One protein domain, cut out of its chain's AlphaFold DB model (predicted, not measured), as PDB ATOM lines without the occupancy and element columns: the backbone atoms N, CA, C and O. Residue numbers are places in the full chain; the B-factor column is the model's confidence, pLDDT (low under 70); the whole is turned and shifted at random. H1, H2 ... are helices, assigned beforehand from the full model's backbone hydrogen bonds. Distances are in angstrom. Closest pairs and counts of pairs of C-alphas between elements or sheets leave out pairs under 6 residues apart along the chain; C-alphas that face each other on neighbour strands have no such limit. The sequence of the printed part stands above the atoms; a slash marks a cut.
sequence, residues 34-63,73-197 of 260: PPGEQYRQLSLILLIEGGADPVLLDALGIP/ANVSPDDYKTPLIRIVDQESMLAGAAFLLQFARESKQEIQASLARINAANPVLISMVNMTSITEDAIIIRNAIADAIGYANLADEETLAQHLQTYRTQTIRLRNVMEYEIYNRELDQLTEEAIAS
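Overview. This is residues 34 to 63 and 73 to 197 of the 260 residues of an uncharacterized protein of Xanthomonadales bacterium (UniProt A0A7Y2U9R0). Four helices, H6, H1, H8 and H9, follow one another across an elongated body, H8 in the middle between H1 and the very long H9, with H5 crossing the last residues of H1 and the far half of H8. The last part of H9, residues 183 to 197, sticks out from the body; the short H2, H3, H4 and H7 fill in round the longer helices. The printed part has 155 residues with nine named helices, H1 to H9 in chain order, and no named strand: the class is all helix, the packing part aligned, part crossed. It is only just compact, close to loose, with a radius of gyration of the C-alphas of 17.6 A and spans of 61 by 33 by 26 A.

Along the chain. H1, residues 35 to 49, begins at C-alpha 35 (190.377, 178.796, 158.679) and is 21.4 A long. H2 is residues 54 to 60, H3 residues 77 to 81 and H4 residues 83 to 87. H5, residues 90 to 106, measures 24.1 A, and H6, residues 108 to 121, 19.9 A. H7 is residues 123 to 127. H8, residues 131 to 151, begins at (199.450, 185.852, 150.086) and measures 30.2 A. H9, residues 158 to 197, measures 57.9 A and ends at C-alpha 197 (191.422, 198.855, 123.512).

Arrangement. H1 and H8 are the hubs, touching four helices each. They touch each other, closest at the C-alphas of Ile 48 and Ala 138, 5.5 A, the same way at a steep tilt of 36 degrees, only just beyond shallow. H6 touches H1 at Leu 115 and Tyr 39, C-alphas 5.9 A apart, opposite ways at a shallow tilt of 29 degrees. H7 touches residues 35 to 39 of H1, its Ile 126 and Gly 36 having C-alphas 6.1 A apart. H5 touches H1 about perpendicular, at 76 degrees, with the C-alphas of Leu 101 and Glu 49 5.4 A apart. H8 and H9 form a helical hairpin, a shallow tilt of 25 degrees, with the C-alphas of Ile 139 and Thr 171 6.1 A apart. H2 touches H5 at Leu 60 and Ala 98, C-alphas 5.4 A apart. H4 touches H8 at Pro 83 and Asp 137, C-alphas 5.5 A apart. H3 is close to but not clearly touching H1, with the C-alphas of Lys 81 and Gln 41 6.3 A apart. H6 and H9 are apart. Every O i to N i+4 pair is within hydrogen-bond range in H1, H2, H5, H6, H7, H8 and H9; H3 and H4 each have 0 of 1, but 2 of 2 O i to N i+3 pairs.

Size, cuts and confidence. The C-alphas of Pro 63 and Ser 197 are the two farthest apart, 64.3 A. Residues 64 to 72 are not printed, and C-alphas 63 and 73 are 13.7 A apart across this cut. Of the links printed whole, H8 to H9 is short and the others tight. The mean pLDDT of the printed part is 85.5; residues 61 to 63, 73 to 82 and 153 to 156 are under 70.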
ATOM      1  N   PRO A  34     189.336 181.318 162.736       90.81
ATOM      2  CA  PRO A  34     188.744 180.997 161.440       90.81
ATOM      3  C   PRO A  34     189.786 180.421 160.459       90.81
ATOM      4  O   PRO A  34     190.923 180.897 160.459       90.81
ATOM      5  N   PRO A  35     189.421 179.489 159.555       91.31
ATOM      6  CA  PRO A  35     190.377 178.796 158.679       91.31
ATOM      7  C   PRO A  35     191.303 179.710 157.866       91.31
ATOM      8  O   PRO A  35     192.477 179.399 157.691       91.31
ATOM      9  N   GLY A  36     190.797 180.854 157.392       90.00
ATOM     10  CA  GLY A  36     191.613 181.835 156.670       90.00
ATOM     11  C   GLY A  36     192.691 182.479 157.547       90.00
ATOM     12  O   GLY A  36     193.824 182.643 157.102       90.00
ATOM     13  N   GLU A  37     192.372 182.777 158.808       89.62
ATOM     14  CA  GLU A  37     193.328 183.365 159.751       89.62
ATOM     15  C   GLU A  37     194.329 182.321 160.262       89.62
ATOM     16  O   GLU A  37     195.515 182.623 160.382       89.62
ATOM     17  N   GLN A  38     193.889 181.071 160.461       90.88
ATOM     18  CA  GLN A  38     194.799 179.949 160.722       90.88
ATOM     19  C   GLN A  38     195.840 179.830 159.611       90.88
ATOM     20  O   GLN A  38     197.044 179.811 159.861       90.88
ATOM     21  N   TYR A  39     195.366 179.793 158.363       92.69
ATOM     22  CA  TYR A  39     196.223 179.665 157.196       92.69
ATOM     23  C   TYR A  39     197.200 180.836 157.078       92.69
ATOM     24  O   TYR A  39     198.385 180.630 156.812       92.69
ATOM     25  N   ARG A  40     196.722 182.061 157.328       92.50
ATOM     26  CA  ARG A  40     197.549 183.267 157.345       92.50
ATOM     27  C   ARG A  40     198.686 183.170 158.361       92.50
ATOM     28  O   ARG A  40     199.841 183.343 157.982       92.50
ATOM     29  N   GLN A  41     198.374 182.885 159.624       89.81
ATOM     30  CA  GLN A  41     199.372 182.880 160.698       89.81
ATOM     31  C   GLN A  41     200.392 181.757 160.525       89.81
ATOM     32  O   GLN A  41     201.592 181.990 160.636       89.81
ATOM     33  N   LEU A  42     199.939 180.558 160.160       91.81
ATOM     34  CA  LEU A  42     200.826 179.427 159.892       91.81
ATOM     35  C   LEU A  42     201.753 179.692 158.694       91.81
ATOM     36  O   LEU A  42     202.936 179.357 158.744       91.81
ATOM     37  N   SER A  43     201.245 180.343 157.642       93.50
ATOM     38  CA  SER A  43     202.064 180.755 156.492       93.50
ATOM     39  C   SER A  43     203.098 181.807 156.891       93.50
ATOM     40  O   SER A  43     204.261 181.705 156.504       93.50
ATOM     41  N   LEU A  44     202.694 182.791 157.698       92.06
ATOM     42  CA  LEU A  44     203.570 183.846 158.201       92.06
ATOM     43  C   LEU A  44     204.737 183.272 159.015       92.06
ATOM     44  O   LEU A  44     205.887 183.623 158.760       92.06
ATOM     45  N   ILE A  45     204.458 182.337 159.927       90.38
ATOM     46  CA  ILE A  45     205.474 181.658 160.745       90.38
ATOM     47  C   ILE A  45     206.515 180.954 159.857       90.38
ATOM     48  O   ILE A  45     207.717 181.124 160.065       90.38
ATOM     49  N   LEU A  46     206.074 180.215 158.830       92.62
ATOM     50  CA  LEU A  46     206.994 179.544 157.899       92.62
ATOM     51  C   LEU A  46     207.827 180.529 157.071       92.62
ATOM     52  O   LEU A  46     208.998 180.267 156.796       92.62
ATOM     53  N   LEU A  47     207.240 181.652 156.655       94.44
ATOM     54  CA  LEU A  47     207.959 182.671 155.893       94.44
ATOM     55  C   LEU A  47     209.018 183.379 156.744       94.44
ATOM     56  O   LEU A  47     210.084 183.702 156.218       94.44
ATOM     57  N   ILE A  48     208.743 183.600 158.034       92.06
ATOM     58  CA  ILE A  48     209.691 184.200 158.981       92.06
ATOM     59  C   ILE A  48     210.869 183.254 159.252       92.06
ATOM     60  O   ILE A  48     212.013 183.695 159.184       92.06
ATOM     61  N   GLU A  49     210.611 181.960 159.486       91.38
ATOM     62  CA  GLU A  49     211.668 180.946 159.684       91.38
ATOM     63  C   GLU A  49     212.556 180.752 158.457       91.38
ATOM     64  O   GLU A  49     213.733 180.415 158.589       91.38
ATOM     65  N   GLY A  50     212.022 180.998 157.258       88.31
ATOM     66  CA  GLY A  50     212.762 180.854 156.015       88.31
ATOM     67  C   GLY A  50     214.138 181.523 156.083       88.31
ATOM     68  O   GLY A  50     214.262 182.723 156.303       88.31
ATOM     69  N   GLY A  51     215.204 180.752 155.869       82.81
ATOM     70  CA  GLY A  51     216.574 181.268 155.841       82.81
ATOM     71  C   GLY A  51     217.221 181.535 157.203       82.81
ATOM     72  O   GLY A  51     218.359 181.997 157.203       82.81
ATOM     73  N   ALA A  52     216.541 181.272 158.326       87.81
ATOM     74  CA  ALA A  52     217.171 181.228 159.642       87.81
ATOM     75  C   ALA A  52     217.849 179.861 159.812       87.81
ATOM     76  O   ALA A  52     217.189 178.823 159.881       87.81
ATOM     77  N   ASP A  53     219.179 179.842 159.805       86.69
ATOM     78  CA  ASP A  53     219.934 178.604 159.969       86.69
ATOM     79  C   ASP A  53     220.124 178.233 161.452       86.69
ATOM     80  O   ASP A  53     219.912 179.062 162.338       86.69
ATOM     81  N   PRO A  54     220.513 176.981 161.753       84.06
ATOM     82  CA  PRO A  54     220.663 176.523 163.130       84.06
ATOM     83  C   PRO A  54     221.644 177.352 163.959       84.06
ATOM     84  O   PRO A  54     221.410 177.535 165.144       84.06
ATOM     85  N   VAL A  55     222.706 177.870 163.339       85.38
ATOM     86  CA  VAL A  55     223.752 178.621 164.043       85.38
ATOM     87  C   VAL A  55     223.222 179.987 164.476       85.38
ATOM     88  O   VAL A  55     223.481 180.423 165.596       85.38
ATOM     89  N   LEU A  56     222.417 180.633 163.628       84.88
ATOM     90  CA  LEU A  56     221.708 181.861 163.977       84.88
ATOM     91  C   LEU A  56     220.759 181.651 165.167       84.88
ATOM     92  O   LEU A  56     220.663 182.518 166.032       84.88
ATOM     93  N   LEU A  57     220.077 180.502 165.225       82.31
ATOM     94  CA  LEU A  57     219.177 180.156 166.332       82.31
ATOM     95  C   LEU A  57     219.930 179.860 167.626       82.31
ATOM     96  O   LEU A  57     219.533 180.340 168.682       82.31
ATOM     97  N   ASP A  58     221.034 179.123 167.543       81.00
ATOM     98  CA  ASP A  58     221.865 178.818 168.707       81.00
ATOM     99  C   ASP A  58     222.445 180.106 169.320       81.00
ATOM    100  O   ASP A  58     222.506 180.242 170.542       81.00
ATOM    101  N   ALA A  59     222.791 181.094 168.488       77.25
ATOM    102  CA  ALA A  59     223.259 182.404 168.942       77.25
ATOM    103  C   ALA A  59     222.156 183.263 169.582       77.25
ATOM    104  O   ALA A  59     222.421 184.015 170.521       77.25
ATOM    105  N   LEU A  60     220.910 183.129 169.116       76.44
ATOM    106  CA  LEU A  60     219.736 183.677 169.803       76.44
ATOM    107  C   LEU A  60     219.455 182.947 171.131       76.44
ATOM    108  O   LEU A  60     218.798 183.498 172.012       76.44
ATOM    109  N   GLY A  61     219.956 181.716 171.272       64.31
ATOM    110  CA  GLY A  61     219.708 180.797 172.378       64.31
ATOM    111  C   GLY A  61     220.618 180.931 173.603       64.31
ATOM    112  O   GLY A  61     220.550 180.053 174.461       64.31
ATOM    113  N   ILE A  62     221.446 181.978 173.744       50.22
ATOM    114  CA  ILE A  62     222.253 182.179 174.967       50.22
ATOM    115  C   ILE A  62     221.327 182.519 176.161       50.22
ATOM    116  O   ILE A  62     220.740 183.602 176.186       50.22
ATOM    117  N   PRO A  63     221.209 181.647 177.190       50.19
ATOM    118  CA  PRO A  63     220.327 181.844 178.338       50.19
ATOM    119  C   PRO A  63     221.098 182.414 179.538       50.19
ATOM    120  O   PRO A  63     222.187 181.940 179.867       50.19
ATOM    121  N   ALA A  73     208.229 185.475 179.756       38.88
ATOM    122  CA  ALA A  73     207.010 184.667 179.741       38.88
ATOM    123  C   ALA A  73     205.827 185.269 178.960       38.88
ATOM    124  O   ALA A  73     204.727 184.734 179.057       38.88
ATOM    125  N   ASN A  74     206.003 186.376 178.229       45.69
ATOM    126  CA  ASN A  74     204.855 187.078 177.643       45.69
ATOM    127  C   ASN A  74     204.960 187.402 176.151       45.69
ATOM    128  O   ASN A  74     204.119 188.153 175.671       45.69
ATOM    129  N   VAL A  75     205.946 186.856 175.428       48.91
ATOM    130  CA  VAL A  75     205.931 186.929 173.960       48.91
ATOM    131  C   VAL A  75     205.300 185.651 173.424       48.91
ATOM    132  O   VAL A  75     205.935 184.602 173.340       48.91
ATOM    133  N   SER A  76     204.005 185.732 173.147       54.69
ATOM    134  CA  SER A  76     203.239 184.644 172.541       54.69
ATOM    135  C   SER A  76     203.541 184.609 171.035       54.69
ATOM    136  O   SER A  76     203.811 185.668 170.459       54.69
ATOM    137  N   PRO A  77     203.446 183.459 170.326       53.41
ATOM    138  CA  PRO A  77     203.425 183.455 168.854       53.41
ATOM    139  C   PRO A  77     202.420 184.468 168.282       53.41
ATOM    140  O   PRO A  77     202.580 184.967 167.169       53.41
ATOM    141  N   ASP A  78     201.403 184.797 169.082       58.09
ATOM    142  CA  ASP A  78     200.387 185.793 168.797       58.09
ATOM    143  C   ASP A  78     200.920 187.214 168.578       58.09
ATOM    144  O   ASP A  78     200.305 187.980 167.833       58.09
ATOM    145  N   ASP A  79     202.066 187.574 169.147       62.84
ATOM    146  CA  ASP A  79     202.641 188.910 168.968       62.84
ATOM    147  C   ASP A  79     203.231 189.096 167.560       62.84
ATOM    148  O   ASP A  79     203.353 190.217 167.066       62.84
ATOM    149  N   TYR A  80     203.483 187.990 166.850       60.88
ATOM    150  CA  TYR A  80     203.939 187.971 165.459       60.88
ATOM    151  C   TYR A  80     202.801 187.979 164.436       60.88
ATOM    152  O   TYR A  80     203.057 187.939 163.236       60.88
ATOM    153  N   LYS A  81     201.536 188.088 164.870       66.75
ATOM    154  CA  LYS A  81     200.365 188.166 163.973       66.75
ATOM    155  C   LYS A  81     200.383 189.388 163.059       66.75
ATOM    156  O   LYS A  81     199.696 189.390 162.031       66.75
ATOM    157  N   THR A  82     201.105 190.439 163.448       69.19
ATOM    158  CA  THR A  82     201.123 191.720 162.740       69.19
ATOM    159  C   THR A  82     202.532 192.310 162.667       69.19
ATOM    160  O   THR A  82     203.356 192.059 163.550       69.19
ATOM    161  N   PRO A  83     202.800 193.196 161.692       70.62
ATOM    162  CA  PRO A  83     204.056 193.943 161.621       70.62
ATOM    163  C   PRO A  83     204.318 194.864 162.818       70.62
ATOM    164  O   PRO A  83     205.408 195.428 162.917       70.62
ATOM    165  N   LEU A  84     203.339 195.063 163.712       74.25
ATOM    166  CA  LEU A  84     203.467 195.936 164.882       74.25
ATOM    167  C   LEU A  84     204.535 195.454 165.859       74.25
ATOM    168  O   LEU A  84     205.085 196.281 166.586       74.25
ATOM    169  N   ILE A  85     204.895 194.169 165.809       71.00
ATOM    170  CA  ILE A  85     206.012 193.619 166.575       71.00
ATOM    171  C   ILE A  85     207.298 194.427 166.373       71.00
ATOM    172  O   ILE A  85     208.077 194.558 167.302       71.00
ATOM    173  N   ARG A  86     207.493 195.090 165.222       73.19
ATOM    174  CA  ARG A  86     208.657 195.960 164.967       73.19
ATOM    175  C   ARG A  86     208.827 197.132 165.950       73.19
ATOM    176  O   ARG A  86     209.859 197.789 165.908       73.19
ATOM    177  N   ILE A  87     207.795 197.478 166.723       75.00
ATOM    178  CA  ILE A  87     207.776 198.640 167.628       75.00
ATOM    179  C   ILE A  87     208.210 198.244 169.051       75.00
ATOM    180  O   ILE A  87     208.464 199.120 169.876       75.00
ATOM    181  N   VAL A  88     208.299 196.945 169.352       75.69
ATOM    182  CA  VAL A  88     208.756 196.479 170.668       75.69
ATOM    183  C   VAL A  88     210.235 196.798 170.876       75.69
ATOM    184  O   VAL A  88     210.986 197.020 169.922       75.69
ATOM    185  N   ASP A  89     210.653 196.840 172.138       79.38
ATOM    186  CA  ASP A  89     212.060 197.008 172.466       79.38
ATOM    187  C   ASP A  89     212.898 195.825 171.947       79.38
ATOM    188  O   ASP A  89     212.405 194.727 171.679       79.38
ATOM    189  N   GLN A  90     214.193 196.071 171.785       79.38
ATOM    190  CA  GLN A  90     215.109 195.124 171.164       79.38
ATOM    191  C   GLN A  90     215.227 193.800 171.938       79.38
ATOM    192  O   GLN A  90     215.338 192.747 171.313       79.38
ATOM    193  N   GLU A  91     215.208 193.835 173.272       78.38
ATOM    194  CA  GLU A  91     215.344 192.636 174.106       78.38
ATOM    195  C   GLU A  91     214.109 191.740 173.953       78.38
ATOM    196  O   GLU A  91     214.237 190.547 173.666       78.38
ATOM    197  N   SER A  92     212.915 192.336 174.017       79.44
ATOM    198  CA  SER A  92     211.647 191.648 173.760       79.44
ATOM    199  C   SER A  92     211.577 191.071 172.342       79.44
ATOM    200  O   SER A  92     211.127 189.938 172.160       79.44
ATOM    201  N   MET A  93     212.063 191.809 171.334       83.12
ATOM    202  CA  MET A  93     212.127 191.330 169.948       83.12
ATOM    203  C   MET A  93     213.011 190.085 169.818       83.12
ATOM    204  O   MET A  93     212.624 189.133 169.144       83.12
ATOM    205  N   LEU A  94     214.187 190.077 170.454       82.19
ATOM    206  CA  LEU A  94     215.125 188.953 170.386       82.19
ATOM    207  C   LEU A  94     214.596 187.716 171.105       82.19
ATOM    208  O   LEU A  94     214.652 186.625 170.543       82.19
ATOM    209  N   ALA A  95     214.047 187.890 172.308       78.38
ATOM    210  CA  ALA A  95     213.451 186.797 173.069       78.38
ATOM    211  C   ALA A  95     212.288 186.153 172.302       78.38
ATOM    212  O   ALA A  95     212.228 184.930 172.155       78.38
ATOM    213  N   GLY A  96     211.399 186.981 171.747       78.94
ATOM    214  CA  GLY A  96     210.308 186.507 170.908       78.94
ATOM    215  C   GLY A  96     210.793 185.819 169.634       78.94
ATOM    216  O   GLY A  96     210.249 184.785 169.253       78.94
ATOM    217  N   ALA A  97     211.829 186.357 168.982       83.44
ATOM    218  CA  ALA A  97     212.346 185.812 167.734       83.44
ATOM    219  C   ALA A  97     213.005 184.452 167.963       83.44
ATOM    220  O   ALA A  97     212.771 183.528 167.187       83.44
ATOM    221  N   ALA A  98     213.774 184.312 169.046       83.81
ATOM    222  CA  ALA A  98     214.363 183.044 169.460       83.81
ATOM    223  C   ALA A  98     213.276 181.977 169.640       83.81
ATOM    224  O   ALA A  98     213.352 180.900 169.049       83.81
ATOM    225  N   PHE A  99     212.224 182.313 170.391       81.69
ATOM    226  CA  PHE A  99     211.102 181.414 170.625       81.69
ATOM    227  C   PHE A  99     210.349 181.067 169.331       81.69
ATOM    228  O   PHE A  99     210.153 179.889 169.032       81.69
ATOM    229  N   LEU A 100     209.966 182.070 168.535       83.81
ATOM    230  CA  LEU A 100     209.212 181.887 167.293       83.81
ATOM    231  C   LEU A 100     209.977 181.026 166.288       83.81
ATOM    232  O   LEU A 100     209.407 180.103 165.708       83.81
ATOM    233  N   LEU A 101     211.253 181.335 166.058       87.19
ATOM    234  CA  LEU A 101     212.058 180.630 165.070       87.19
ATOM    235  C   LEU A 101     212.355 179.192 165.512       87.19
ATOM    236  O   LEU A 101     212.305 178.282 164.682       87.19
ATOM    237  N   GLN A 102     212.593 178.968 166.811       85.00
ATOM    238  CA  GLN A 102     212.739 177.622 167.359       85.00
ATOM    239  C   GLN A 102     211.444 176.818 167.194       85.00
ATOM    240  O   GLN A 102     211.465 175.719 166.639       85.00
ATOM    241  N   PHE A 103     210.308 177.399 167.585       83.94
ATOM    242  CA  PHE A 103     208.990 176.786 167.431       83.94
ATOM    243  C   PHE A 103     208.684 176.440 165.967       83.94
ATOM    244  O   PHE A 103     208.258 175.323 165.666       83.94
ATOM    245  N   ALA A 104     208.930 177.374 165.046       87.25
ATOM    246  CA  ALA A 104     208.692 177.193 163.620       87.25
ATOM    247  C   ALA A 104     209.545 176.063 163.033       87.25
ATOM    248  O   ALA A 104     209.069 175.304 162.186       87.25
ATOM    249  N   ARG A 105     210.791 175.930 163.497       86.62
ATOM    250  CA  ARG A 105     211.713 174.877 163.068       86.62
ATOM    251  C   ARG A 105     211.287 173.503 163.578       86.62
ATOM    252  O   ARG A 105     211.259 172.555 162.794       86.62
ATOM    253  N   GLU A 106     210.950 173.393 164.860       87.50
ATOM    254  CA  GLU A 106     210.519 172.134 165.486       87.50
ATOM    255  C   GLU A 106     209.162 171.666 164.949       87.50
ATOM    256  O   GLU A 106     208.985 170.488 164.635       87.50
ATOM    257  N   SER A 107     208.236 172.603 164.745       86.69
ATOM    258  CA  SER A 107     206.858 172.323 164.324       86.69
ATOM    259  C   SER A 107     206.666 172.385 162.805       86.69
ATOM    260  O   SER A 107     205.544 172.286 162.313       86.69
ATOM    261  N   LYS A 108     207.738 172.536 162.015       89.75
ATOM    262  CA  LYS A 108     207.669 172.806 160.566       89.75
ATOM    263  C   LYS A 108     206.794 171.822 159.796       89.75
ATOM    264  O   LYS A 108     205.966 172.226 158.982       89.75
ATOM    265  N   GLN A 109     206.978 170.526 160.050       92.56
ATOM    266  CA  GLN A 109     206.222 169.471 159.369       92.56
ATOM    267  C   GLN A 109     204.742 169.490 159.765       92.56
ATOM    268  O   GLN A 109     203.873 169.309 158.914       92.56
ATOM    269  N   GLU A 110     204.452 169.750 161.039       90.69
ATOM    270  CA  GLU A 110     203.090 169.855 161.556       90.69
ATOM    271  C   GLU A 110     202.364 171.073 160.977       90.69
ATOM    272  O   GLU A 110     201.243 170.944 160.479       90.69
ATOM    273  N   ILE A 111     203.034 172.228 160.938       90.19
ATOM    274  CA  ILE A 111     202.519 173.456 160.324       90.19
ATOM    275  C   ILE A 111     202.205 173.218 158.841       90.19
ATOM    276  O   ILE A 111     201.110 173.543 158.381       90.19
ATOM    277  N   GLN A 112     203.119 172.594 158.091       94.31
ATOM    278  CA  GLN A 112     202.904 172.265 156.677       94.31
ATOM    279  C   GLN A 112     201.730 171.298 156.471       94.31
ATOM    280  O   GLN A 112     200.909 171.505 155.575       94.31
ATOM    281  N   ALA A 113     201.616 170.267 157.312       94.44
ATOM    282  CA  ALA A 113     200.492 169.338 157.271       94.44
ATOM    283  C   ALA A 113     199.162 170.042 157.589       94.44
ATOM    284  O   ALA A 113     198.147 169.754 156.952       94.44
ATOM    285  N   SER A 114     199.163 170.984 158.536       91.75
ATOM    286  CA  SER A 114     197.990 171.788 158.882       91.75
ATOM    287  C   SER A 114     197.574 172.709 157.733       91.75
ATOM    288  O   SER A 114     196.416 172.676 157.319       91.75
ATOM    289  N   LEU A 115     198.515 173.433 157.118       94.44
ATOM    290  CA  LEU A 115     198.257 174.268 155.937       94.44
ATOM    291  C   LEU A 115     197.656 173.459 154.782       94.44
ATOM    292  O   LEU A 115     196.655 173.871 154.192       94.44
ATOM    293  N   ALA A 116     198.220 172.284 154.485       96.06
ATOM    294  CA  ALA A 116     197.704 171.401 153.443       96.06
ATOM    295  C   ALA A 116     196.276 170.923 153.754       96.06
ATOM    296  O   ALA A 116     195.412 170.931 152.876       96.06
ATOM    297  N   ARG A 117     196.008 170.558 155.014       95.88
ATOM    298  CA  ARG A 117     194.684 170.131 155.484       95.88
ATOM    299  C   ARG A 117     193.655 171.256 155.386       95.88
ATOM    300  O   ARG A 117     192.559 171.031 154.878       95.88
ATOM    301  N   ILE A 118     194.006 172.458 155.843       93.94
ATOM    302  CA  ILE A 118     193.138 173.640 155.806       93.94
ATOM    303  C   ILE A 118     192.810 174.007 154.358       93.94
ATOM    304  O   ILE A 118     191.640 174.235 154.049       93.94
ATOM    305  N   ASN A 119     193.812 174.012 153.472       94.62
ATOM    306  CA  ASN A 119     193.629 174.297 152.051       94.62
ATOM    307  C   ASN A 119     192.730 173.258 151.368       94.62
ATOM    308  O   ASN A 119     191.790 173.620 150.669       94.62
ATOM    309  N   ALA A 120     192.952 171.966 151.631       96.12
ATOM    310  CA  ALA A 120     192.114 170.901 151.086       96.12
ATOM    311  C   ALA A 120     190.656 170.988 151.572       96.12
ATOM    312  O   ALA A 120     189.734 170.716 150.805       96.12
ATOM    313  N   ALA A 121     190.440 171.383 152.829       95.94
ATOM    314  CA  ALA A 121     189.105 171.542 153.397       95.94
ATOM    315  C   ALA A 121     188.399 172.838 152.950       95.94
ATOM    316  O   ALA A 121     187.173 172.868 152.887       95.94
ATOM    317  N   ASN A 122     189.149 173.903 152.639       94.62
ATOM    318  CA  ASN A 122     188.609 175.245 152.390       94.62
ATOM    319  C   ASN A 122     189.210 175.929 151.139       94.62
ATOM    320  O   ASN A 122     189.631 177.085 151.227       94.62
ATOM    321  N   PRO A 123     189.232 175.288 149.955       93.31
ATOM    322  CA  PRO A 123     190.010 175.770 148.807       93.31
ATOM    323  C   PRO A 123     189.578 177.160 148.316       93.31
ATOM    324  O   PRO A 123     190.416 177.988 147.971       93.31
ATOM    325  N   VAL A 124     188.273 177.454 148.334       93.75
ATOM    326  CA  VAL A 124     187.741 178.765 147.920       93.75
ATOM    327  C   VAL A 124     188.156 179.860 148.901       93.75
ATOM    328  O   VAL A 124     188.632 180.909 148.478       93.75
ATOM    329  N   LEU A 125     188.033 179.615 150.208       92.12
ATOM    330  CA  LEU A 125     188.431 180.592 151.225       92.12
ATOM    331  C   LEU A 125     189.931 180.872 151.153       92.12
ATOM    332  O   LEU A 125     190.334 182.028 151.193       92.12
ATOM    333  N   ILE A 126     190.749 179.828 150.993       91.88
ATOM    334  CA  ILE A 126     192.201 179.982 150.898       91.88
ATOM    335  C   ILE A 126     192.606 180.704 149.610       91.88
ATOM    336  O   ILE A 126     193.512 181.530 149.652       91.88
ATOM    337  N   SER A 127     191.890 180.511 148.497       90.62
ATOM    338  CA  SER A 127     192.135 181.284 147.269       90.62
ATOM    339  C   SER A 127     191.893 182.794 147.417       90.62
ATOM    340  O   SER A 127     192.463 183.580 146.666       90.62
ATOM    341  N   MET A 128     191.077 183.211 148.394       91.56
ATOM    342  CA  MET A 128     190.812 184.623 148.697       91.56
ATOM    343  C   MET A 128     191.823 185.224 149.684       91.56
ATOM    344  O   MET A 128     191.827 186.437 149.894       91.56
ATOM    345  N   VAL A 129     192.670 184.403 150.310       91.19
ATOM    346  CA  VAL A 129     193.700 184.887 151.231       91.19
ATOM    347  C   VAL A 129     194.778 185.621 150.435       91.19
ATOM    348  O   VAL A 129     195.375 185.083 149.504       91.19
ATOM    349  N   ASN A 130     195.061 186.862 150.831       91.31
ATOM    350  CA  ASN A 130     196.071 187.685 150.181       91.31
ATOM    351  C   ASN A 130     197.486 187.251 150.599       91.31
ATOM    352  O   ASN A 130     198.039 187.757 151.575       91.31
ATOM    353  N   MET A 131     198.085 186.331 149.838       91.94
ATOM    354  CA  MET A 131     199.450 185.852 150.086       91.94
ATOM    355  C   MET A 131     200.506 186.964 149.981       91.94
ATOM    356  O   MET A 131     201.517 186.920 150.684       91.94
ATOM    357  N   THR A 132     200.266 187.988 149.156       93.62
ATOM    358  CA  THR A 132     201.163 189.144 149.040       93.62
ATOM    359  C   THR A 132     201.248 189.895 150.365       93.62
ATOM    360  O   THR A 132     202.347 190.085 150.869       93.62
ATOM    361  N   SER A 133     200.114 190.203 151.002       92.31
ATOM    362  CA  SER A 133     200.099 190.869 152.314       92.31
ATOM    363  C   SER A 133     200.807 190.046 153.398       92.31
ATOM    364  O   SER A 133     201.554 190.597 154.202       92.31
ATOM    365  N   ILE A 134     200.644 188.719 153.394       93.00
ATOM    366  CA  ILE A 134     201.357 187.834 154.333       93.00
ATOM    367  C   ILE A 134     202.871 187.904 154.096       93.00
ATOM    368  O   ILE A 134     203.659 187.940 155.042       93.00
ATOM    369  N   THR A 135     203.283 187.927 152.831       94.69
ATOM    370  CA  THR A 135     204.695 187.994 152.446       94.69
ATOM    371  C   THR A 135     205.317 189.341 152.817       94.69
ATOM    372  O   THR A 135     206.438 189.373 153.323       94.69
ATOM    373  N   GLU A 136     204.589 190.443 152.640       94.25
ATOM    374  CA  GLU A 136     204.995 191.779 153.091       94.25
ATOM    375  C   GLU A 136     205.200 191.822 154.607       94.25
ATOM    376  O   GLU A 136     206.256 192.260 155.077       94.25
ATOM    377  N   ASP A 137     204.234 191.302 155.368       92.50
ATOM    378  CA  ASP A 137     204.318 191.215 156.826       92.50
ATOM    379  C   ASP A 137     205.552 190.409 157.252       92.50
ATOM    380  O   ASP A 137     206.334 190.856 158.098       92.50
ATOM    381  N   ALA A 138     205.791 189.262 156.606       93.56
ATOM    382  CA  ALA A 138     206.969 188.440 156.857       93.56
ATOM    383  C   ALA A 138     208.267 189.214 156.587       93.56
ATOM    384  O   ALA A 138     209.186 189.173 157.399       93.56
ATOM    385  N   ILE A 139     208.358 189.958 155.481       94.31
ATOM    386  CA  ILE A 139     209.543 190.767 155.152       94.31
ATOM    387  C   ILE A 139     209.798 191.829 156.228       94.31
ATOM    388  O   ILE A 139     210.952 192.052 156.602       94.31
ATOM    389  N   ILE A 140     208.754 192.490 156.734       92.81
ATOM    390  CA  ILE A 140     208.900 193.503 157.789       92.81
ATOM    391  C   ILE A 140     209.429 192.861 159.072       92.81
ATOM    392  O   ILE A 140     210.401 193.356 159.645       92.81
ATOM    393  N   ILE A 141     208.838 191.741 159.489       90.44
ATOM    394  CA  ILE A 141     209.233 191.028 160.708       90.44
ATOM    395  C   ILE A 141     210.665 190.497 160.585       90.44
ATOM    396  O   ILE A 141     211.478 190.705 161.482       90.44
ATOM    397  N   ARG A 142     211.021 189.881 159.453       93.19
ATOM    398  CA  ARG A 142     212.375 189.359 159.213       93.19
ATOM    399  C   ARG A 142     213.435 190.459 159.263       93.19
ATOM    400  O   ARG A 142     214.503 190.230 159.824       93.19
ATOM    401  N   ASN A 143     213.144 191.647 158.727       93.06
ATOM    402  CA  ASN A 143     214.045 192.799 158.847       93.06
ATOM    403  C   ASN A 143     214.179 193.265 160.300       93.06
ATOM    404  O   ASN A 143     215.299 193.444 160.764       93.06
ATOM    405  N   ALA A 144     213.068 193.383 161.034       90.50
ATOM    406  CA  ALA A 144     213.100 193.773 162.443       90.50
ATOM    407  C   ALA A 144     213.928 192.794 163.297       90.50
ATOM    408  O   ALA A 144     214.753 193.226 164.099       90.50
ATOM    409  N   ILE A 145     213.776 191.485 163.068       88.88
ATOM    410  CA  ILE A 145     214.595 190.444 163.709       88.88
ATOM    411  C   ILE A 145     216.072 190.620 163.339       88.88
ATOM    412  O   ILE A 145     216.933 190.646 164.215       88.88
ATOM    413  N   ALA A 146     216.385 190.769 162.048       90.69
ATOM    414  CA  ALA A 146     217.765 190.912 161.589       90.69
ATOM    415  C   ALA A 146     218.448 192.175 162.140       90.69
ATOM    416  O   ALA A 146     219.655 192.167 162.399       90.69
ATOM    417  N   ASP A 147     217.698 193.264 162.299       89.44
ATOM    418  CA  ASP A 147     218.187 194.511 162.878       89.44
ATOM    419  C   ASP A 147     218.389 194.370 164.389       89.44
ATOM    420  O   ASP A 147     219.447 194.744 164.889       89.44
ATOM    421  N   ALA A 148     217.459 193.731 165.107       87.06
ATOM    422  CA  ALA A 148     217.613 193.454 166.534       87.06
ATOM    423  C   ALA A 148     218.849 192.585 166.835       87.06
ATOM    424  O   ALA A 148     219.580 192.872 167.785       87.06
ATOM    425  N   ILE A 149     219.121 191.574 165.997       85.75
ATOM    426  CA  ILE A 149     220.334 190.742 166.091       85.75
ATOM    427  C   ILE A 149     221.583 191.582 165.812       85.75
ATOM    428  O   ILE A 149     222.563 191.498 166.551       85.75
ATOM    429  N   GLY A 150     221.543 192.416 164.767       84.38
ATOM    430  CA  GLY A 150     222.656 193.293 164.401       84.38
ATOM    431  C   GLY A 150     223.015 194.297 165.499       84.38
ATOM    432  O   GLY A 150     224.192 194.511 165.765       84.38
ATOM    433  N   TYR A 151     222.018 194.872 166.175       80.75
ATOM    434  CA  TYR A 151     222.232 195.834 167.258       80.75
ATOM    435  C   TYR A 151     222.667 195.202 168.580       80.75
ATOM    436  O   TYR A 151     223.196 195.901 169.439       80.75
ATOM    437  N   ALA A 152     222.432 193.905 168.789       75.81
ATOM    438  CA  ALA A 152     222.778 193.245 170.049       75.81
ATOM    439  C   ALA A 152     224.279 192.947 170.176       75.81
ATOM    440  O   ALA A 152     224.686 192.333 171.157       75.81
ATOM    441  N   ASN A 153     225.091 193.325 169.177       66.75
ATOM    442  CA  ASN A 153     226.503 192.951 169.042       66.75
ATOM    443  C   ASN A 153     226.767 191.436 169.145       66.75
ATOM    444  O   ASN A 153     227.914 191.007 169.211       66.75
ATOM    445  N   LEU A 154     225.723 190.603 169.061       63.34
ATOM    446  CA  LEU A 154     225.855 189.151 168.921       63.34
ATOM    447  C   LEU A 154     226.658 188.817 167.652       63.34
ATOM    448  O   LEU A 154     227.369 187.820 167.605       63.34
ATOM    449  N   ALA A 155     226.582 189.682 166.634       59.28
ATOM    450  CA  ALA A 155     227.271 189.556 165.352       59.28
ATOM    451  C   ALA A 155     228.758 189.978 165.359       59.28
ATOM    452  O   ALA A 155     229.358 190.024 164.286       59.28
ATOM    453  N   ASP A 156     229.361 190.274 166.519       62.56
ATOM    454  CA  ASP A 156     230.813 190.519 166.619       62.56
ATOM    455  C   ASP A 156     231.636 189.242 166.335       62.56
ATOM    456  O   ASP A 156     232.834 189.310 166.052       62.56
ATOM    457  N   GLU A 157     230.995 188.068 166.354       70.81
ATOM    458  CA  GLU A 157     231.574 186.815 165.882       70.81
ATOM    459  C   GLU A 157     231.449 186.700 164.349       70.81
ATOM    460  O   GLU A 157     230.350 186.704 163.789       70.81
ATOM    461  N   GLU A 158     232.585 186.570 163.652       76.88
ATOM    462  CA  GLU A 158     232.659 186.527 162.178       76.88
ATOM    463  C   GLU A 158     231.771 185.429 161.564       76.88
ATOM    464  O   GLU A 158     231.215 185.593 160.476       76.88
ATOM    465  N   THR A 159     231.592 184.321 162.283       76.44
ATOM    466  CA  THR A 159     230.710 183.207 161.916       76.44
ATOM    467  C   THR A 159     229.237 183.626 161.956       76.44
ATOM    468  O   THR A 159     228.524 183.449 160.967       76.44
ATOM    469  N   LEU A 160     228.774 184.254 163.042       81.69
ATOM    470  CA  LEU A 160     227.384 184.697 163.172       81.69
ATOM    471  C   LEU A 160     227.032 185.792 162.160       81.69
ATOM    472  O   LEU A 160     225.925 185.800 161.617       81.69
ATOM    473  N   ALA A 161     227.978 186.680 161.850       85.25
ATOM    474  CA  ALA A 161     227.790 187.712 160.836       85.25
ATOM    475  C   ALA A 161     227.436 187.120 159.456       85.25
ATOM    476  O   ALA A 161     226.572 187.651 158.754       85.25
ATOM    477  N   GLN A 162     228.041 185.988 159.074       89.38
ATOM    478  CA  GLN A 162     227.730 185.294 157.815       89.38
ATOM    479  C   GLN A 162     226.324 184.681 157.817       89.38
ATOM    480  O   GLN A 162     225.600 184.767 156.818       89.38
ATOM    481  N   HIS A 163     225.911 184.101 158.943       90.25
ATOM    482  CA  HIS A 163     224.579 183.523 159.123       90.25
ATOM    483  C   HIS A 163     223.488 184.607 159.104       90.25
ATOM    484  O   HIS A 163     222.502 184.503 158.368       90.25
ATOM    485  N   LEU A 164     223.723 185.736 159.780       91.25
ATOM    486  CA  LEU A 164     222.851 186.911 159.713       91.25
ATOM    487  C   LEU A 164     222.770 187.485 158.290       91.25
ATOM    488  O   LEU A 164     221.685 187.835 157.815       91.25
ATOM    489  N   GLN A 165     223.895 187.556 157.574       91.94
ATOM    490  CA  GLN A 165     223.915 188.017 156.187       91.94
ATOM    491  C   GLN A 165     223.151 187.070 155.253       91.94
ATOM    492  O   GLN A 165     222.468 187.522 154.327       91.94
ATOM    493  N   THR A 166     223.215 185.763 155.509       92.94
ATOM    494  CA  THR A 166     222.425 184.758 154.789       92.94
ATOM    495  C   THR A 166     220.935 184.995 155.010       92.94
ATOM    496  O   THR A 166     220.186 185.088 154.035       92.94
ATOM    497  N   TYR A 167     220.511 185.206 156.258       94.00
ATOM    498  CA  TYR A 167     219.122 185.526 156.584       94.00
ATOM    499  C   TYR A 167     218.642 186.809 155.881       94.00
ATOM    500  O   TYR A 167     217.610 186.798 155.207       94.00
ATOM    501  N   ARG A 168     219.439 187.889 155.909       94.94
ATOM    502  CA  ARG A 168     219.151 189.140 155.171       94.94
ATOM    503  C   ARG A 168     219.032 188.911 153.662       94.94
ATOM    504  O   ARG A 168     218.093 189.398 153.031       94.94
ATOM    505  N   THR A 169     219.940 188.130 153.081       95.94
ATOM    506  CA  THR A 169     219.922 187.789 151.648       95.94
ATOM    507  C   THR A 169     218.660 187.008 151.275       95.94
ATOM    508  O   THR A 169     218.043 187.287 150.247       95.94
ATOM    509  N   GLN A 170     218.219 186.071 152.121       95.50
ATOM    510  CA  GLN A 170     216.968 185.341 151.902       95.50
ATOM    511  C   GLN A 170     215.732 186.241 152.040       95.50
ATOM    512  O   GLN A 170     214.741 186.025 151.343       95.50
ATOM    513  N   THR A 171     215.776 187.267 152.891       96.25
ATOM    514  CA  THR A 171     214.712 188.284 152.978       96.25
ATOM    515  C   THR A 171     214.631 189.127 151.708       96.25
ATOM    516  O   THR A 171     213.539 189.329 151.180       96.25
ATOM    517  N   ILE A 172     215.773 189.551 151.156       96.38
ATOM    518  CA  ILE A 172     215.824 190.259 149.865       96.38
ATOM    519  C   ILE A 172     215.289 189.368 148.744       96.38
ATOM    520  O   ILE A 172     214.476 189.809 147.939       96.38
ATOM    521  N   ARG A 173     215.692 188.092 148.706       96.12
ATOM    522  CA  ARG A 173     215.177 187.142 147.714       96.12
ATOM    523  C   ARG A 173     213.657 187.009 147.799       96.12
ATOM    524  O   ARG A 173     213.007 187.025 146.759       96.12
ATOM    525  N   LEU A 174     213.104 186.884 149.008       95.56
ATOM    526  CA  LEU A 174     211.656 186.799 149.215       95.56
ATOM    527  C   LEU A 174     210.945 188.042 148.662       95.56
ATOM    528  O   LEU A 174     209.975 187.903 147.923       95.56
ATOM    529  N   ARG A 175     211.474 189.238 148.952       96.88
ATOM    530  CA  ARG A 175     210.966 190.495 148.390       96.88
ATOM    531  C   ARG A 175     211.004 190.492 146.865       96.88
ATOM    532  O   ARG A 175     209.986 190.764 146.248       96.88
ATOM    533  N   ASN A 176     212.137 190.143 146.264       96.62
ATOM    534  CA  ASN A 176     212.292 190.183 144.809       96.62
ATOM    535  C   ASN A 176     211.321 189.229 144.097       96.62
ATOM    536  O   ASN A 176     210.806 189.562 143.036       96.62
ATOM    537  N   VAL A 177     211.072 188.042 144.666       96.19
ATOM    538  CA  VAL A 177     210.089 187.095 144.115       96.19
ATOM    539  C   VAL A 177     208.678 187.676 144.201       96.19
ATOM    540  O   VAL A 177     207.963 187.673 143.205       96.19
ATOM    541  N   MET A 178     208.304 188.229 145.355       95.69
ATOM    542  CA  MET A 178     207.005 188.874 145.545       95.69
ATOM    543  C   MET A 178     206.804 190.059 144.586       95.69
ATOM    544  O   MET A 178     205.770 190.149 143.932       95.69
ATOM    545  N   GLU A 179     207.794 190.947 144.466       94.19
ATOM    546  CA  GLU A 179     207.762 192.089 143.543       94.19
ATOM    547  C   GLU A 179     207.656 191.632 142.085       94.19
ATOM    548  O   GLU A 179     206.897 192.211 141.311       94.19
ATOM    549  N   TYR A 180     208.358 190.559 141.712       96.06
ATOM    550  CA  TYR A 180     208.263 189.972 140.380       96.06
ATOM    551  C   TYR A 180     206.861 189.413 140.084       96.06
ATOM    552  O   TYR A 180     206.326 189.633 138.999       96.06
ATOM    553  N   GLU A 181     206.239 188.723 141.041       93.25
ATOM    554  CA  GLU A 181     204.872 188.211 140.891       93.25
ATOM    555  C   GLU A 181     203.834 189.335 140.771       93.25
ATOM    556  O   GLU A 181     202.910 189.232 139.961       93.25
ATOM    557  N   ILE A 182     203.988 190.413 141.549       92.44
ATOM    558  CA  ILE A 182     203.146 191.613 141.436       92.44
ATOM    559  C   ILE A 182     203.313 192.233 140.049       92.44
ATOM    560  O   ILE A 182     202.321 192.436 139.352       92.44
ATOM    561  N   TYR A 183     204.558 192.455 139.624       94.62
ATOM    562  CA  TYR A 183     204.874 193.040 138.325       94.62
ATOM    563  C   TYR A 183     204.290 192.232 137.160       94.62
ATOM    564  O   TYR A 183     203.684 192.798 136.255       94.62
ATOM    565  N   ASN A 184     204.413 190.903 137.191       93.38
ATOM    566  CA  ASN A 184     203.828 190.043 136.163       93.38
ATOM    567  C   ASN A 184     202.301 190.173 136.098       93.38
ATOM    568  O   ASN A 184     201.745 190.286 135.011       93.38
ATOM    569  N   ARG A 185     201.622 190.204 137.251       92.25
ATOM    570  CA  ARG A 185     200.162 190.364 137.299       92.25
ATOM    571  C   ARG A 185     199.720 191.709 136.722       92.25
ATOM    572  O   ARG A 185     198.719 191.775 136.014       92.25
ATOM    573  N   GLU A 186     200.464 192.771 137.017       93.75
ATOM    574  CA  GLU A 186     200.215 194.102 136.456       93.75
ATOM    575  C   GLU A 186     200.437 194.128 134.939       93.75
ATOM    576  O   GLU A 186     199.633 194.712 134.213       93.75
ATOM    577  N   LEU A 187     201.480 193.458 134.439       94.69
ATOM    578  CA  LEU A 187     201.705 193.315 133.000       94.69
ATOM    579  C   LEU A 187     200.570 192.562 132.302       94.69
ATOM    580  O   LEU A 187     200.144 192.985 131.225       94.69
ATOM    581  N   ASP A 188     200.074 191.476 132.895       92.62
ATOM    582  CA  ASP A 188     198.952 190.709 132.345       92.62
ATOM    583  C   ASP A 188     197.690 191.575 132.262       92.62
ATOM    584  O   ASP A 188     197.029 191.619 131.223       92.62
ATOM    585  N   GLN A 189     197.394 192.339 133.319       94.75
ATOM    586  CA  GLN A 189     196.264 193.264 133.331       94.75
ATOM    587  C   GLN A 189     196.404 194.354 132.258       94.75
ATOM    588  O   GLN A 189     195.469 194.590 131.493       94.75
ATOM    589  N   LEU A 190     197.572 194.995 132.160       94.19
ATOM    590  CA  LEU A 190     197.833 196.011 131.137       94.19
ATOM    591  C   LEU A 190     197.720 195.438 129.722       94.19
ATOM    592  O   LEU A 190     197.259 196.121 128.807       94.19
ATOM    593  N   THR A 191     198.132 194.185 129.539       91.19
ATOM    594  CA  THR A 191     198.025 193.480 128.261       91.19
ATOM    595  C   THR A 191     196.563 193.246 127.896       91.19
ATOM    596  O   THR A 191     196.173 193.548 126.769       91.19
ATOM    597  N   GLU A 192     195.736 192.789 128.836       93.19
ATOM    598  CA  GLU A 192     194.298 192.596 128.620       93.19
ATOM    599  C   GLU A 192     193.596 193.922 128.281       93.19
ATOM    600  O   GLU A 192     192.854 194.016 127.300       93.19
ATOM    601  N   GLU A 193     193.898 194.989 129.025       92.38
ATOM    602  CA  GLU A 193     193.372 196.334 128.763       92.38
ATOM    603  C   GLU A 193     193.801 196.858 127.381       92.38
ATOM    604  O   GLU A 193     192.999 197.448 126.642       92.38
ATOM    605  N   ALA A 194     195.052 196.611 126.985       91.06
ATOM    606  CA  ALA A 194     195.559 196.974 125.669       91.06
ATOM    607  C   ALA A 194     194.878 196.173 124.545       91.06
ATOM    608  O   ALA A 194     194.505 196.765 123.528       91.06
ATOM    609  N   ILE A 195     194.668 194.863 124.723       88.44
ATOM    610  CA  ILE A 195     193.951 194.006 123.765       88.44
ATOM    611  C   ILE A 195     192.518 194.508 123.580       88.44
ATOM    612  O   ILE A 195     192.090 194.716 122.443       88.44
ATOM    613  N   ALA A 196     191.797 194.772 124.673       89.94
ATOM    614  CA  ALA A 196     190.434 195.295 124.622       89.94
ATOM    615  C   ALA A 196     190.368 196.650 123.891       89.94
ATOM    616  O   ALA A 196     189.502 196.869 123.039       89.94
ATOM    617  N   SER A 197     191.322 197.545 124.163       90.94
ATOM    618  CA  SER A 197     191.422 198.855 123.512       90.94
ATOM    619  C   SER A 197     191.699 198.754 122.008       90.94
ATOM    620  O   SER A 197     191.046 199.424 121.201       90.94
TER     621      SER A 197